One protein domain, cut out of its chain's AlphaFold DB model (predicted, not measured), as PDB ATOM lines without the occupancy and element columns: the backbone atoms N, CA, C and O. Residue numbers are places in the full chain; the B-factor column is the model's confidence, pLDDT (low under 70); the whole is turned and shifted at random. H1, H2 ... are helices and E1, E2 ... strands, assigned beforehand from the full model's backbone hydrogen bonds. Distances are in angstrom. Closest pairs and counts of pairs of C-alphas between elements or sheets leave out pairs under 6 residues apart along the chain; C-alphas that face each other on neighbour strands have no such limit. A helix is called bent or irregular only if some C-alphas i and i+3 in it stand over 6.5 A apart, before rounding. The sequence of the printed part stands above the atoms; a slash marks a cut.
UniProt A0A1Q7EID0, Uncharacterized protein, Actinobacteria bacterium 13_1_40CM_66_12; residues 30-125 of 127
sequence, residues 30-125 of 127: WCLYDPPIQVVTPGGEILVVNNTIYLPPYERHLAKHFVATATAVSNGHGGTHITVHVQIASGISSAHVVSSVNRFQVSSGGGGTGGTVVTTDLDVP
ATOM      1  N   TRP A  30     -42.365  24.151  41.676       50.88
ATOM      2  CA  TRP A  30     -41.838  25.411  41.197       50.88
ATOM      3  C   TRP A  30     -40.675  25.927  42.047       50.88
ATOM      4  O   TRP A  30     -40.733  25.956  43.278       50.88
ATOM      5  N   CYS A  31     -39.684  26.408  41.302       55.31
ATOM      6  CA  CYS A  31     -38.740  27.465  41.620       55.31
ATOM      7  C   CYS A  31     -37.702  27.149  42.690       55.31
ATOM      8  O   CYS A  31     -37.868  27.445  43.875       55.31
ATOM      9  N   LEU A  32     -36.534  26.729  42.208       57.59
ATOM     10  CA  LEU A  32     -35.359  27.471  42.622       57.59
ATOM     11  C   LEU A  32     -35.030  28.538  41.594       57.59
ATOM     12  O   LEU A  32     -34.854  28.263  40.407       57.59
ATOM     13  N   TYR A  33     -35.033  29.760  42.102       59.06
ATOM     14  CA  TYR A  33     -34.562  30.942  41.423       59.06
ATOM     15  C   TYR A  33     -33.080  31.067  41.754       59.06
ATOM     16  O   TYR A  33     -32.717  31.242  42.920       59.06
ATOM     17  N   ASP A  34     -32.241  30.903  40.741       65.31
ATOM     18  CA  ASP A  34     -30.848  31.323  40.833       65.31
ATOM     19  C   ASP A  34     -30.832  32.860  40.831       65.31
ATOM     20  O   ASP A  34     -31.665  33.446  40.123       65.31
ATOM     21  N   PRO A  35     -29.985  33.553  41.623       71.56
ATOM     22  CA  PRO A  35     -29.917  35.006  41.566       71.56
ATOM     23  C   PRO A  35     -29.801  35.483  40.113       71.56
ATOM     24  O   PRO A  35     -29.113  34.862  39.301       71.56
ATOM     25  N   PRO A  36     -30.480  36.584  39.763       83.31
ATOM     26  CA  PRO A  36     -30.505  37.040  38.393       83.31
ATOM     27  C   PRO A  36     -29.098  37.428  37.946       83.31
ATOM     28  O   PRO A  36     -28.364  38.100  38.677       83.31
ATOM     29  N   ILE A  37     -28.746  37.056  36.719       89.12
ATOM     30  CA  ILE A  37     -27.459  37.400  36.122       89.12
ATOM     31  C   ILE A  37     -27.620  38.723  35.384       89.12
ATOM     32  O   ILE A  37     -28.490  38.869  34.525       89.12
ATOM     33  N   GLN A  38     -26.769  39.692  35.703       92.12
ATOM     34  CA  GLN A  38     -26.669  40.921  34.923       92.12
ATOM     35  C   GLN A  38     -25.659  40.720  33.800       92.12
ATOM     36  O   GLN A  38     -24.522  40.320  34.048       92.12
ATOM     37  N   VAL A  39     -26.071  41.020  32.573       91.06
ATOM     38  CA  VAL A  39     -25.190  41.019  31.403       91.06
ATOM     39  C   VAL A  39     -25.177  42.404  30.777       91.06
ATOM     40  O   VAL A  39     -26.200  43.088  30.738       91.06
ATOM     41  N   VAL A  40     -24.011  42.812  30.287       90.50
ATOM     42  CA  VAL A  40     -23.858  44.051  29.525       90.50
ATOM     43  C   VAL A  40     -23.971  43.699  28.048       90.50
ATOM     44  O   VAL A  40     -23.229  42.849  27.554       90.50
ATOM     45  N   THR A  41     -24.920  44.314  27.348       90.00
ATOM     46  CA  THR A  41     -25.080  44.129  25.905       90.00
ATOM     47  C   THR A  41     -23.898  44.746  25.158       90.00
ATOM     48  O   THR A  41     -23.250  45.665  25.664       90.00
ATOM     49  N   PRO A  42     -23.641  44.336  23.906       86.38
ATOM     50  CA  PRO A  42     -22.674  45.022  23.049       86.38
ATOM     51  C   PRO A  42     -22.963  46.524  22.867       86.38
ATOM     52  O   PRO A  42     -22.046  47.290  22.589       86.38
ATOM     53  N   GLY A  43     -24.223  46.944  23.028       83.88
ATOM     54  CA  GLY A  43     -24.646  48.348  23.000       83.88
ATOM     55  C   GLY A  43     -24.441  49.105  24.319       83.88
ATOM     56  O   GLY A  43     -24.746  50.292  24.378       83.88
ATOM     57  N   GLY A  44     -23.935  48.451  25.371       86.19
ATOM     58  CA  GLY A  44     -23.667  49.057  26.679       86.19
ATOM     59  C   GLY A  44     -24.859  49.084  27.642       86.19
ATOM     60  O   GLY A  44     -24.750  49.660  28.722       86.19
ATOM     61  N   GLU A  45     -25.983  48.457  27.292       89.75
ATOM     62  CA  GLU A  45     -27.133  48.343  28.193       89.75
ATOM     63  C   GLU A  45     -26.977  47.184  29.177       89.75
ATOM     64  O   GLU A  45     -26.400  46.150  28.848       89.75
ATOM     65  N   ILE A  46     -27.559  47.316  30.367       91.31
ATOM     66  CA  ILE A  46     -27.616  46.225  31.343       91.31
ATOM     67  C   ILE A  46     -28.942  45.482  31.175       91.31
ATOM     68  O   ILE A  46     -30.018  46.067  31.315       91.31
ATOM     69  N   LEU A  47     -28.862  44.179  30.916       91.19
ATOM     70  CA  LEU A  47     -30.006  43.273  30.917       91.19
ATOM     71  C   LEU A  47     -29.933  42.318  32.101       91.19
ATOM     72  O   LEU A  47     -28.859  41.898  32.524       91.19
ATOM     73  N   VAL A  48     -31.108  41.965  32.616       92.94
ATOM     74  CA  VAL A  48     -31.267  41.038  33.736       92.94
ATOM     75  C   VAL A  48     -31.817  39.721  33.204       92.94
ATOM     76  O   VAL A  48     -32.961  39.662  32.740       92.94
ATOM     77  N   VAL A  49     -30.999  38.677  33.278       91.94
ATOM     78  CA  VAL A  49     -31.344  37.304  32.914       91.94
ATOM     79  C   VAL A  49     -31.811  36.575  34.168       91.94
ATOM     80  O   VAL A  49     -31.109  36.525  35.175       91.94
ATOM     81  N   ASN A  50     -33.014  36.020  34.110       90.75
ATOM     82  CA  ASN A  50     -33.620  35.251  35.188       90.75
ATOM     83  C   ASN A  50     -33.539  33.772  34.839       90.75
ATOM     84  O   ASN A  50     -33.860  33.410  33.712       90.75
ATOM     85  N   ASN A  51     -33.183  32.930  35.805       88.50
ATOM     86  CA  ASN A  51     -33.151  31.484  35.621       88.50
ATOM     87  C   ASN A  51     -34.146  30.830  36.577       88.50
ATOM     88  O   ASN A  51     -34.120  31.063  37.787       88.50
ATOM     89  N   THR A  52     -35.025  30.002  36.027       87.69
ATOM     90  CA  THR A  52     -35.972  29.186  36.784       87.69
ATOM     91  C   THR A  52     -35.649  27.726  36.551       87.69
ATOM     92  O   THR A  52     -35.656  27.262  35.412       87.69
ATOM     93  N   ILE A  53     -35.379  26.994  37.628       86.19
ATOM     94  CA  ILE A  53     -35.038  25.575  37.553       86.19
ATOM     95  C   ILE A  53     -36.169  24.760  38.168       86.19
ATOM     96  O   ILE A  53     -36.599  24.985  39.304       86.19
ATOM     97  N   TYR A  54     -36.643  23.808  37.384       86.19
ATOM     98  CA  TYR A  54     -37.713  22.882  37.697       86.19
ATOM     99  C   TYR A  54     -37.117  21.520  38.024       86.19
ATOM    100  O   TYR A  54     -36.377  20.953  37.219       86.19
ATOM    101  N   LEU A  55     -37.460  20.997  39.200       84.25
ATOM    102  CA  LEU A  55     -36.954  19.728  39.715       84.25
ATOM    103  C   LEU A  55     -38.105  18.841  40.204       84.25
ATOM    104  O   LEU A  55     -39.156  19.354  40.621       84.25
ATOM    105  N   PRO A  56     -37.897  17.517  40.250       83.12
ATOM    106  CA  PRO A  56     -38.782  16.616  40.961       83.12
ATOM    107  C   PRO A  56     -38.884  16.985  42.454       83.12
ATOM    108  O   PRO A  56     -37.894  17.374  43.080       83.12
ATOM    109  N   PRO A  57     -40.064  16.831  43.084       81.31
ATOM    110  CA  PRO A  57     -40.305  17.259  44.463       81.31
ATOM    111  C   PRO A  57     -39.390  16.579  45.486       81.31
ATOM    112  O   PRO A  57     -39.024  17.205  46.480       81.31
ATOM    113  N   TYR A  58     -39.002  15.325  45.239       81.81
ATOM    114  CA  TYR A  58     -38.129  14.554  46.125       81.81
ATOM    115  C   TYR A  58     -36.661  15.019  46.079       81.81
ATOM    116  O   TYR A  58     -35.923  14.780  47.031       81.81
ATOM    117  N   GLU A  59     -36.248  15.761  45.046       82.81
ATOM    118  CA  GLU A  59     -34.862  16.229  44.850       82.81
ATOM    119  C   GLU A  59     -34.654  17.693  45.247       82.81
ATOM    120  O   GLU A  59     -33.535  18.197  45.224       82.81
ATOM    121  N   ARG A  60     -35.708  18.389  45.692       75.62
ATOM    122  CA  ARG A  60     -35.636  19.808  46.097       75.62
ATOM    123  C   ARG A  60     -34.575  20.100  47.156       75.62
ATOM    124  O   ARG A  60     -34.066  21.212  47.233       75.62
ATOM    125  N   HIS A  61     -34.254  19.116  47.989       79.12
ATOM    126  CA  HIS A  61     -33.239  19.243  49.030       79.12
ATOM    127  C   HIS A  61     -31.815  19.421  48.467       79.12
ATOM    128  O   HIS A  61     -30.964  19.985  49.157       79.12
ATOM    129  N   LEU A  62     -31.573  18.988  47.222       77.38
ATOM    130  CA  LEU A  62     -30.293  19.109  46.511       77.38
ATOM    131  C   LEU A  62     -30.092  20.481  45.869       77.38
ATOM    132  O   LEU A  62     -29.000  20.815  45.427       77.38
ATOM    133  N   ALA A  63     -31.134  21.297  45.829       68.75
ATOM    134  CA  ALA A  63     -31.170  22.460  44.970       68.75
ATOM    135  C   ALA A  63     -30.411  23.685  45.507       68.75
ATOM    136  O   ALA A  63     -30.462  24.741  44.904       68.75
ATOM    137  N   LYS A  64     -29.725  23.598  46.649       65.38
ATOM    138  CA  LYS A  64     -29.391  24.786  47.452       65.38
ATOM    139  C   LYS A  64     -28.644  25.898  46.715       65.38
ATOM    140  O   LYS A  64     -28.866  27.035  47.102       65.38
ATOM    141  N   HIS A  65     -27.819  25.598  45.715       63.66
ATOM    142  CA  HIS A  65     -27.243  26.576  44.789       63.66
ATOM    143  C   HIS A  65     -26.977  25.888  43.447       63.66
ATOM    144  O   HIS A  65     -26.265  24.881  43.407       63.66
ATOM    145  N   PHE A  66     -27.530  26.428  42.366       78.38
ATOM    146  CA  PHE A  66     -27.081  26.112  41.015       78.38
ATOM    147  C   PHE A  66     -26.059  27.167  40.614       78.38
ATOM    148  O   PHE A  66     -26.125  28.299  41.072       78.38
ATOM    149  N   VAL A  67     -25.066  26.795  39.818       86.69
ATOM    150  CA  VAL A  67     -24.121  27.778  39.288       86.69
ATOM    151  C   VAL A  67     -24.584  28.106  37.886       86.69
ATOM    152  O   VAL A  67     -24.616  27.212  37.036       86.69
ATOM    153  N   ALA A  68     -24.935  29.362  37.636       88.50
ATOM    154  CA  ALA A  68     -25.230  29.831  36.297       88.50
ATOM    155  C   ALA A  68     -24.292  30.957  35.862       88.50
ATOM    156  O   ALA A  68     -23.860  31.800  36.647       88.50
ATOM    157  N   THR A  69     -23.984  30.973  34.571       91.19
ATOM    158  CA  THR A  69     -23.205  32.028  33.917       91.19
ATOM    159  C   THR A  69     -23.899  32.417  32.627       91.19
ATOM    160  O   THR A  69     -24.425  31.545  31.941       91.19
ATOM    161  N   ALA A  70     -23.874  33.697  32.271       92.38
ATOM    162  CA  ALA A  70     -24.418  34.175  31.010       92.38
ATOM    163  C   ALA A  70     -23.381  35.016  30.268       92.38
ATOM    164  O   ALA A  70     -22.610  35.758  30.879       92.38
ATOM    165  N   THR A  71     -23.381  34.903  28.948       92.62
ATOM    166  CA  THR A  71     -22.559  35.710  28.044       92.62
ATOM    167  C   THR A  71     -23.467  36.402  27.044       92.62
ATOM    168  O   THR A  71     -24.482  35.839  26.652       92.62
ATOM    169  N   ALA A  72     -23.128  37.632  26.664       92.81
ATOM    170  CA  ALA A  72     -23.917  38.443  25.747       92.81
ATOM    171  C   ALA A  72     -23.041  38.904  24.581       92.81
ATOM    172  O   ALA A  72     -21.980  39.495  24.785       92.81
ATOM    173  N   VAL A  73     -23.493  38.640  23.359       93.56
ATOM    174  CA  VAL A  73     -22.827  39.029  22.109       93.56
ATOM    175  C   VAL A  73     -23.836  39.666  21.160       93.56
ATOM    176  O   VAL A  73     -25.041  39.629  21.394       93.56
ATOM    177  N   SER A  74     -23.368  40.307  20.089       91.50
ATOM    178  CA  SER A  74     -24.289  40.880  19.102       91.50
ATOM    179  C   SER A  74     -24.939  39.761  18.294       91.50
ATOM    180  O   SER A  74     -24.248  38.843  17.863       91.50
ATOM    181  N   ASN A  75     -26.248  39.859  18.046       89.12
ATOM    182  CA  ASN A  75     -26.962  38.896  17.199       89.12
ATOM    183  C   ASN A  75     -26.882  39.222  15.691       89.12
ATOM    184  O   ASN A  75     -27.576  38.599  14.891       89.12
ATOM    185  N   GLY A  76     -26.112  40.242  15.292       87.44
ATOM    186  CA  GLY A  76     -25.967  40.678  13.896       87.44
ATOM    187  C   GLY A  76     -27.142  41.485  13.321       87.44
ATOM    188  O   GLY A  76     -27.009  42.049  12.239       87.44
ATOM    189  N   HIS A  77     -28.259  41.606  14.045       86.94
ATOM    190  CA  HIS A  77     -29.487  42.292  13.611       86.94
ATOM    191  C   HIS A  77     -29.812  43.525  14.476       86.94
ATOM    192  O   HIS A  77     -30.950  43.985  14.518       86.94
ATOM    193  N   GLY A  78     -28.818  44.043  15.203       83.19
ATOM    194  CA  GLY A  78     -28.972  45.162  16.143       83.19
ATOM    195  C   GLY A  78     -29.426  44.759  17.551       83.19
ATOM    196  O   GLY A  78     -29.488  45.613  18.428       83.19
ATOM    197  N   GLY A  79     -29.702  43.476  17.790       90.62
ATOM    198  CA  GLY A  79     -30.028  42.933  19.106       90.62
ATOM    199  C   GLY A  79     -28.848  42.237  19.789       90.62
ATOM    200  O   GLY A  79     -27.689  42.322  19.363       90.62
ATOM    201  N   THR A  80     -29.166  41.515  20.861       94.06
ATOM    202  CA  THR A  80     -28.199  40.794  21.696       94.06
ATOM    203  C   THR A  80     -28.553  39.316  21.744       94.06
ATOM    204  O   THR A  80     -29.672  38.962  22.099       94.06
ATOM    205  N   HIS A  81     -27.589  38.463  21.425       95.56
ATOM    206  CA  HIS A  81     -27.672  37.029  21.654       95.56
ATOM    207  C   HIS A  81     -27.049  36.721  23.015       95.56
ATOM    208  O   HIS A  81     -25.898  37.094  23.265       95.56
ATOM    209  N   ILE A  82     -27.811  36.097  23.908       94.81
ATOM    210  CA  ILE A  82     -27.364  35.754  25.256       94.81
ATOM    211  C   ILE A  82     -27.333  34.238  25.395       94.81
ATOM    212  O   ILE A  82     -28.379  33.598  25.343       94.81
ATOM    213  N   THR A  83     -26.154  33.684  25.657       95.50
ATOM    214  CA  THR A  83     -25.980  32.262  25.965       95.50
ATOM    215  C   THR A  83     -25.836  32.092  27.467       95.50
ATOM    216  O   THR A  83     -24.960  32.700  28.092       95.50
ATOM    217  N   VAL A  84     -26.692  31.262  28.053       94.44
ATOM    218  CA  VAL A  84     -26.716  30.961  29.487       94.44
ATOM    219  C   VAL A  84     -26.317  29.509  29.697       94.44
ATOM    220  O   VAL A  84     -26.859  28.622  29.046       94.44
ATOM    221  N   HIS A  85     -25.410  29.267  30.635       94.38
ATOM    222  CA  HIS A  85     -25.010  27.940  31.085       94.38
ATOM    223  C   HIS A  85     -25.425  27.756  32.536       94.38
ATOM    224  O   HIS A  85     -25.015  28.546  33.385       94.38
ATOM    225  N   VAL A  86     -26.186  26.705  32.823       91.25
ATOM    226  CA  VAL A  86     -26.628  26.345  34.173       91.25
ATOM    227  C   VAL A  86     -26.081  24.967  34.526       91.25
ATOM    228  O   VAL A  86     -26.388  23.973  33.868       91.25
ATOM    229  N   GLN A  87     -25.253  24.902  35.564       90.81
ATOM    230  CA  GLN A  87     -24.667  23.660  36.061       90.81
ATOM    231  C   GLN A  87     -25.662  22.947  36.971       90.81
ATOM    232  O   GLN A  87     -25.981  23.448  38.050       90.81
ATOM    233  N   ILE A  88     -26.128  21.768  36.564       87.50
ATOM    234  CA  ILE A  88     -27.060  20.962  37.352       87.50
ATOM    235  C   ILE A  88     -26.277  20.166  38.394       87.50
ATOM    236  O   ILE A  88     -25.394  19.375  38.056       87.50
ATOM    237  N   ALA A  89     -26.610  20.353  39.673       84.56
ATOM    238  CA  ALA A  89     -25.956  19.651  40.772       84.56
ATOM    239  C   ALA A  89     -26.007  18.122  40.590       84.56
ATOM    240  O   ALA A  89     -27.009  17.552  40.154       84.56
ATOM    241  N   SER A  90     -24.913  17.442  40.941       85.88
ATOM    242  CA  SER A  90     -24.846  15.980  40.915       85.88
ATOM    243  C   SER A  90     -25.928  15.363  41.806       85.88
ATOM    244  O   SER A  90     -26.167  15.851  42.910       85.88
ATOM    245  N   GLY A  91     -26.531  14.261  41.361       83.38
ATOM    246  CA  GLY A  91     -27.582  13.561  42.110       83.38
ATOM    247  C   GLY A  91     -29.010  14.006  41.784       83.38
ATOM    248  O   GLY A  91     -29.944  13.417  42.313       83.38
ATOM    249  N   ILE A  92     -29.187  14.993  40.902       86.12
ATOM    250  CA  ILE A  92     -30.485  15.325  40.306       86.12
ATOM    251  C   ILE A  92     -30.773  14.349  39.162       86.12
ATOM    252  O   ILE A  92     -29.960  14.202  38.249       86.12
ATOM    253  N   SER A  93     -31.925  13.691  39.180       88.56
ATOM    254  CA  SER A  93     -32.306  12.739  38.132       88.56
ATOM    255  C   SER A  93     -32.820  13.448  36.883       88.56
ATOM    256  O   SER A  93     -32.624  12.960  35.774       88.56
ATOM    257  N   SER A  94     -33.477  14.598  37.051       87.81
ATOM    258  CA  SER A  94     -33.984  15.417  35.950       87.81
ATOM    259  C   SER A  94     -34.132  16.874  36.379       87.81
ATOM    260  O   SER A  94     -34.613  17.162  37.473       87.81
ATOM    261  N   ALA A  95     -33.731  17.792  35.510       87.75
ATOM    262  CA  ALA A  95     -33.914  19.223  35.664       87.75
ATOM    263  C   ALA A  95     -34.407  19.825  34.351       87.75
ATOM    264  O   ALA A  95     -33.921  19.479  33.275       87.75
ATOM    265  N   HIS A  96     -35.331  20.772  34.448       90.88
ATOM    266  CA  HIS A  96     -35.692  21.641  33.336       90.88
ATOM    267  C   HIS A  96     -35.357  23.080  33.721       90.88
ATOM    268  O   HIS A  96     -35.785  23.567  34.764       90.88
ATOM    269  N   VAL A  97     -34.546  23.744  32.913       89.94
ATOM    270  CA  VAL A  97     -34.065  25.106  33.138       89.94
ATOM    271  C   VAL A  97     -34.771  26.018  32.157       89.94
ATOM    272  O   VAL A  97     -34.839  25.703  30.974       89.94
ATOM    273  N   VAL A  98     -35.273  27.148  32.638       91.62
ATOM    274  CA  VAL A  98     -35.831  28.215  31.810       91.62
ATOM    275  C   VAL A  98     -35.100  29.507  32.118       91.62
ATOM    276  O   VAL A  98     -35.153  29.995  33.246       91.62
ATOM    277  N   SER A  99     -34.462  30.065  31.101       92.50
ATOM    278  CA  SER A  99     -33.801  31.363  31.157       92.50
ATOM    279  C   SER A  99     -34.702  32.413  30.514       92.50
ATOM    280  O   SER A  99     -35.369  32.125  29.517       92.50
ATOM    281  N   SER A 100     -34.758  33.628  31.060       93.31
ATOM    282  CA  SER A 100     -35.599  34.695  30.510       93.31
ATOM    283  C   SER A 100     -35.055  36.104  30.720       93.31
ATOM    284  O   SER A 100     -34.460  36.431  31.748       93.31
ATOM    285  N   VAL A 101     -35.344  36.985  29.761       93.00
ATOM    286  CA  VAL A 101     -35.193  38.439  29.904       93.00
ATOM    287  C   VAL A 101     -36.583  39.062  29.909       93.00
ATOM    288  O   VAL A 101     -37.181  39.336  28.867       93.00
ATOM    289  N   ASN A 102     -37.104  39.307  31.113       90.56
ATOM    290  CA  ASN A 102     -38.498  39.718  31.310       90.56
ATOM    291  C   ASN A 102     -38.835  41.062  30.644       90.56
ATOM    292  O   ASN A 102     -39.957  41.225  30.176       90.56
ATOM    293  N   ARG A 103     -37.870  41.994  30.543       89.25
ATOM    294  CA  ARG A 103     -38.047  43.297  29.863       89.25
ATOM    295  C   ARG A 103     -38.556  43.137  28.425       89.25
ATOM    296  O   ARG A 103     -39.359  43.950  27.987       89.25
ATOM    297  N   PHE A 104     -38.113  42.091  27.728       91.06
ATOM    298  CA  PHE A 104     -38.457  41.821  26.328       91.06
ATOM    299  C   PHE A 104     -39.363  40.600  26.152       91.06
ATOM    300  O   PHE A 104     -39.645  40.216  25.024       91.06
ATOM    301  N   GLN A 105     -39.812  39.986  27.252       92.69
ATOM    302  CA  GLN A 105     -40.635  38.771  27.237       92.69
ATOM    303  C   GLN A 105     -40.010  37.612  26.433       92.69
ATOM    304  O   GLN A 105     -40.721  36.779  25.879       92.69
ATOM    305  N   VAL A 106     -38.675  37.543  26.389       93.56
ATOM    306  CA  VAL A 106     -37.931  36.460  25.731       93.56
ATOM    307  C   VAL A 106     -37.594  35.395  26.765       93.56
ATOM    308  O   VAL A 106     -37.097  35.717  27.848       93.56
ATOM    309  N   SER A 107     -37.837  34.133  26.428       94.00
ATOM    310  CA  SER A 107     -37.454  32.986  27.243       94.00
ATOM    311  C   SER A 107     -37.009  31.810  26.383       94.00
ATOM    312  O   SER A 107     -37.376  31.692  25.215       94.00
ATOM    313  N   SER A 108     -36.199  30.945  26.979       93.69
ATOM    314  CA  SER A 108     -35.673  29.732  26.363       93.69
ATOM    315  C   SER A 108     -35.517  28.660  27.431       93.69
ATOM    316  O   SER A 108     -35.254  28.976  28.594       93.69
ATOM    317  N   GLY A 109     -35.737  27.404  27.053       93.06
ATOM    318  CA  GLY A 109     -35.777  26.277  27.974       93.06
ATOM    319  C   GLY A 109     -34.900  25.121  27.516       93.06
ATOM    320  O   GLY A 109     -34.744  24.892  26.319       93.06
ATOM    321  N   GLY A 110     -34.350  24.381  28.474       91.25
ATOM    322  CA  GLY A 110     -33.519  23.207  28.225       91.25
ATOM    323  C   GLY A 110     -33.634  22.174  29.342       91.25
ATOM    324  O   GLY A 110     -33.844  22.513  30.506       91.25
ATOM    325  N   GLY A 111     -33.507  20.896  28.988       91.31
ATOM    326  CA  GLY A 111     -33.503  19.779  29.934       91.31
ATOM    327  C   GLY A 111     -32.092  19.269  30.217       91.31
ATOM    328  O   GLY A 111     -31.239  19.274  29.331       91.31
ATOM    329  N   GLY A 112     -31.853  18.794  31.436       88.94
ATOM    330  CA  GLY A 112     -30.587  18.183  31.832       88.94
ATOM    331  C   GLY A 112     -30.728  17.251  33.026       88.94
ATOM    332  O   GLY A 112     -31.786  17.140  33.641       88.94
ATOM    333  N   THR A 113     -29.641  16.570  33.359       89.94
ATOM    334  CA  THR A 113     -29.537  15.675  34.519       89.94
ATOM    335  C   THR A 113     -28.354  16.087  35.397       89.94
ATOM    336  O   THR A 113     -27.566  16.966  35.039       89.94
ATOM    337  N   GLY A 114     -28.226  15.508  36.585       88.00
ATOM    338  CA  GLY A 114     -27.183  15.871  37.536       88.00
ATOM    339  C   GLY A 114     -25.774  15.685  36.977       88.00
ATOM    340  O   GLY A 114     -25.458  14.660  36.381       88.00
ATOM    341  N   GLY A 115     -24.920  16.686  37.192       86.75
ATOM    342  CA  GLY A 115     -23.562  16.733  36.647       86.75
ATOM    343  C   GLY A 115     -23.477  17.232  35.201       86.75
ATOM    344  O   GLY A 115     -22.378  17.285  34.656       86.75
ATOM    345  N   THR A 116     -24.600  17.611  34.580       92.00
ATOM    346  CA  THR A 116     -24.612  18.205  33.235       92.00
ATOM    347  C   THR A 116     -24.688  19.729  33.283       92.00
ATOM    348  O   THR A 116     -25.053  20.328  34.298       92.00
ATOM    349  N   VAL A 117     -24.333  20.363  32.166       93.00
ATOM    350  CA  VAL A 117     -24.537  21.795  31.941       93.00
ATOM    351  C   VAL A 117     -25.673  21.949  30.945       93.00
ATOM    352  O   VAL A 117     -25.581  21.448  29.825       93.00
ATOM    353  N   VAL A 118     -26.731  22.642  31.352       92.56
ATOM    354  CA  VAL A 118     -27.826  23.017  30.460       92.56
ATOM    355  C   VAL A 118     -27.493  24.368  29.848       92.56
ATOM    356  O   VAL A 118     -27.261  25.336  30.572       92.56
ATOM    357  N   THR A 119     -27.464  24.420  28.521       95.56
ATOM    358  CA  THR A 119     -27.264  25.657  27.767       95.56
ATOM    359  C   THR A 119     -28.593  26.117  27.190       95.56
ATOM    360  O   THR A 119     -29.315  25.316  26.595       95.56
ATOM    361  N   THR A 120     -28.916  27.393  27.366       94.75
ATOM    362  CA  THR A 120     -30.089  28.031  26.757       94.75
ATOM    363  C   THR A 120     -29.675  29.331  26.094       94.75
ATOM    364  O   THR A 120     -28.930  30.107  26.694       94.75
ATOM    365  N   ASP A 121     -30.232  29.601  24.922       94.94
ATOM    366  CA  ASP A 121     -29.936  30.800  24.144       94.94
ATOM    367  C   ASP A 121     -31.154  31.725  24.083       94.94
ATOM    368  O   ASP A 121     -32.286  31.270  23.899       94.94
ATOM    369  N   LEU A 122     -30.925  33.026  24.265       94.31
ATOM    370  CA  LEU A 122     -31.943  34.074  24.238       94.31
ATOM    371  C   LEU A 122     -31.567  35.116  23.185       94.31
ATOM    372  O   LEU A 122     -30.568  35.819  23.332       94.31
ATOM    373  N   ASP A 123     -32.405  35.268  22.164       94.44
ATOM    374  CA  ASP A 123     -32.287  36.354  21.194       94.44
ATOM    375  C   ASP A 123     -33.136  37.545  21.636       94.44
ATOM    376  O   ASP A 123     -34.363  37.554  21.524       94.44
ATOM    377  N   VAL A 124     -32.463  38.563  22.165       92.69
ATOM    378  CA  VAL A 124     -33.086  39.797  22.639       92.69
ATOM    379  C   VAL A 124     -33.055  40.839  21.517       92.69
ATOM    380  O   VAL A 124     -31.993  41.063  20.926       92.69
ATOM    381  N   PRO A 125     -34.185  41.498  21.200       90.75
ATOM    382  CA  PRO A 125     -34.210  42.552  20.193       90.75
ATOM    383  C   PRO A 125     -33.394  43.780  20.629       90.75
ATOM    384  O   PRO A 125     -32.982  43.903  21.782       90.75
TER     385      PRO A 125
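Overview. This is residues 30 to 125 of the 127 residues of an uncharacterized protein of Actinobacteria bacterium 13_1_40CM_66_12 (UniProt A0A1Q7EID0). Two twisted sheets pack face to face in a long, narrow sandwich, E1, E2, E5 and E6 in one sheet and E3, E4 and E7 in the other. The edges come close on both sides, E1 beside E3 and E6 beside E7, which gives the look of a flattened barrel, and the short helix H1 sits at one end. The printed part has 96 residues, with seven named strands and one named helix in the order E1, E2, H1, E3, E4, E5, E6, E7; its class is mostly strand. The sheets run E1 - E2 - E5 - E6 and E3 - E4 - E7, both all antiparallel. The whole is compact, with a radius of gyration of the C-alphas of 13.6 A, and its outline is a rod of 43 by 19 by 17 A.

Along the chain. E1, residues 30 to 40, is the longest strand by residues; it begins at C-alpha 30 at (-41.838, 25.411, 41.197) and measures 28.4 A from first to last C-alpha. E2, residues 46 to 55, measures 29.3 A. H1, residues 57 to 62, measures 10.4 A and is irregular: C-alphas 58 and 61 are 7.4 A apart. E3, residues 67 to 74, is 24.1 A long and begins at C-alpha 67 at (-24.121, 27.778, 39.288). E4, residues 80 to 87, is 22.6 A long. E5, residues 95 to 101, and E6, residues 106 to 112, measure 20.1 A and 20.6 A. E7, residues 117 to 124, is 22.0 A long and ends at C-alpha 124 at (-33.086, 39.797, 22.639).

Arrangement. In the larger sheet E1 and E6 are the edge strands. E1 and E2 form a hairpin, their directions 157 degrees apart, with N 37 and O 49 2.9 A apart, within hydrogen-bond range. E2 and E5 are antiparallel at 159 degrees, with N 52 and O 98 at 2.8 A. E5 and E6 form a hairpin at 163 degrees, with N 99 and O 108 at 2.8 A. H1 is on this sheet, over E2, with a height over the sheet of 8.8 A, where just 6 C-alphas of the sheet give the local plane; on the local plane it stands at 32 degrees to E2, only just slantwise to the strands. In H1, 0 of 2 O i to N i+4 pairs are within hydrogen-bond range, beside 1 of 3 O i to N i+3 pairs. In the other sheet E3 and E4 form a hairpin at 163 degrees, with N 71 and O 83 at 2.8 A. E4, the inner strand, is antiparallel to E7 at 162 degrees, with N 84 and O 120 at 2.9 A. The two sheets form a sandwich, two sheets face to face: their facing parts are 8.1 A centre to centre, and their strands stand at 31 degrees to each other. At one pair of edges the closest C-alphas of E1 and E3 are those of Val 39 and Ala 72, 6.3 A apart. At the other, the closest C-alphas of E6 and E7 are those of Gly 112 and Val 118, 5.7 A apart. Between them, E2 and E4 are near each other, with 9 pairs of C-alphas within 10 A. E1 and E6 are apart, and H1 is not on the sheet of E3, E4 and E7.

Size, cuts and confidence. The two C-alphas farthest apart are those of Tyr 58 and Gly 78, 43.8 A. The printed part has no cut. The link E4 to E5 is short, the other links are tight, and no link is long. The chain changes sheet at the links E2 to E3, E4 to E5 and E6 to E7. The mean pLDDT of the printed part is 86.9; residues 30 to 34 and 63 to 65 are under 70.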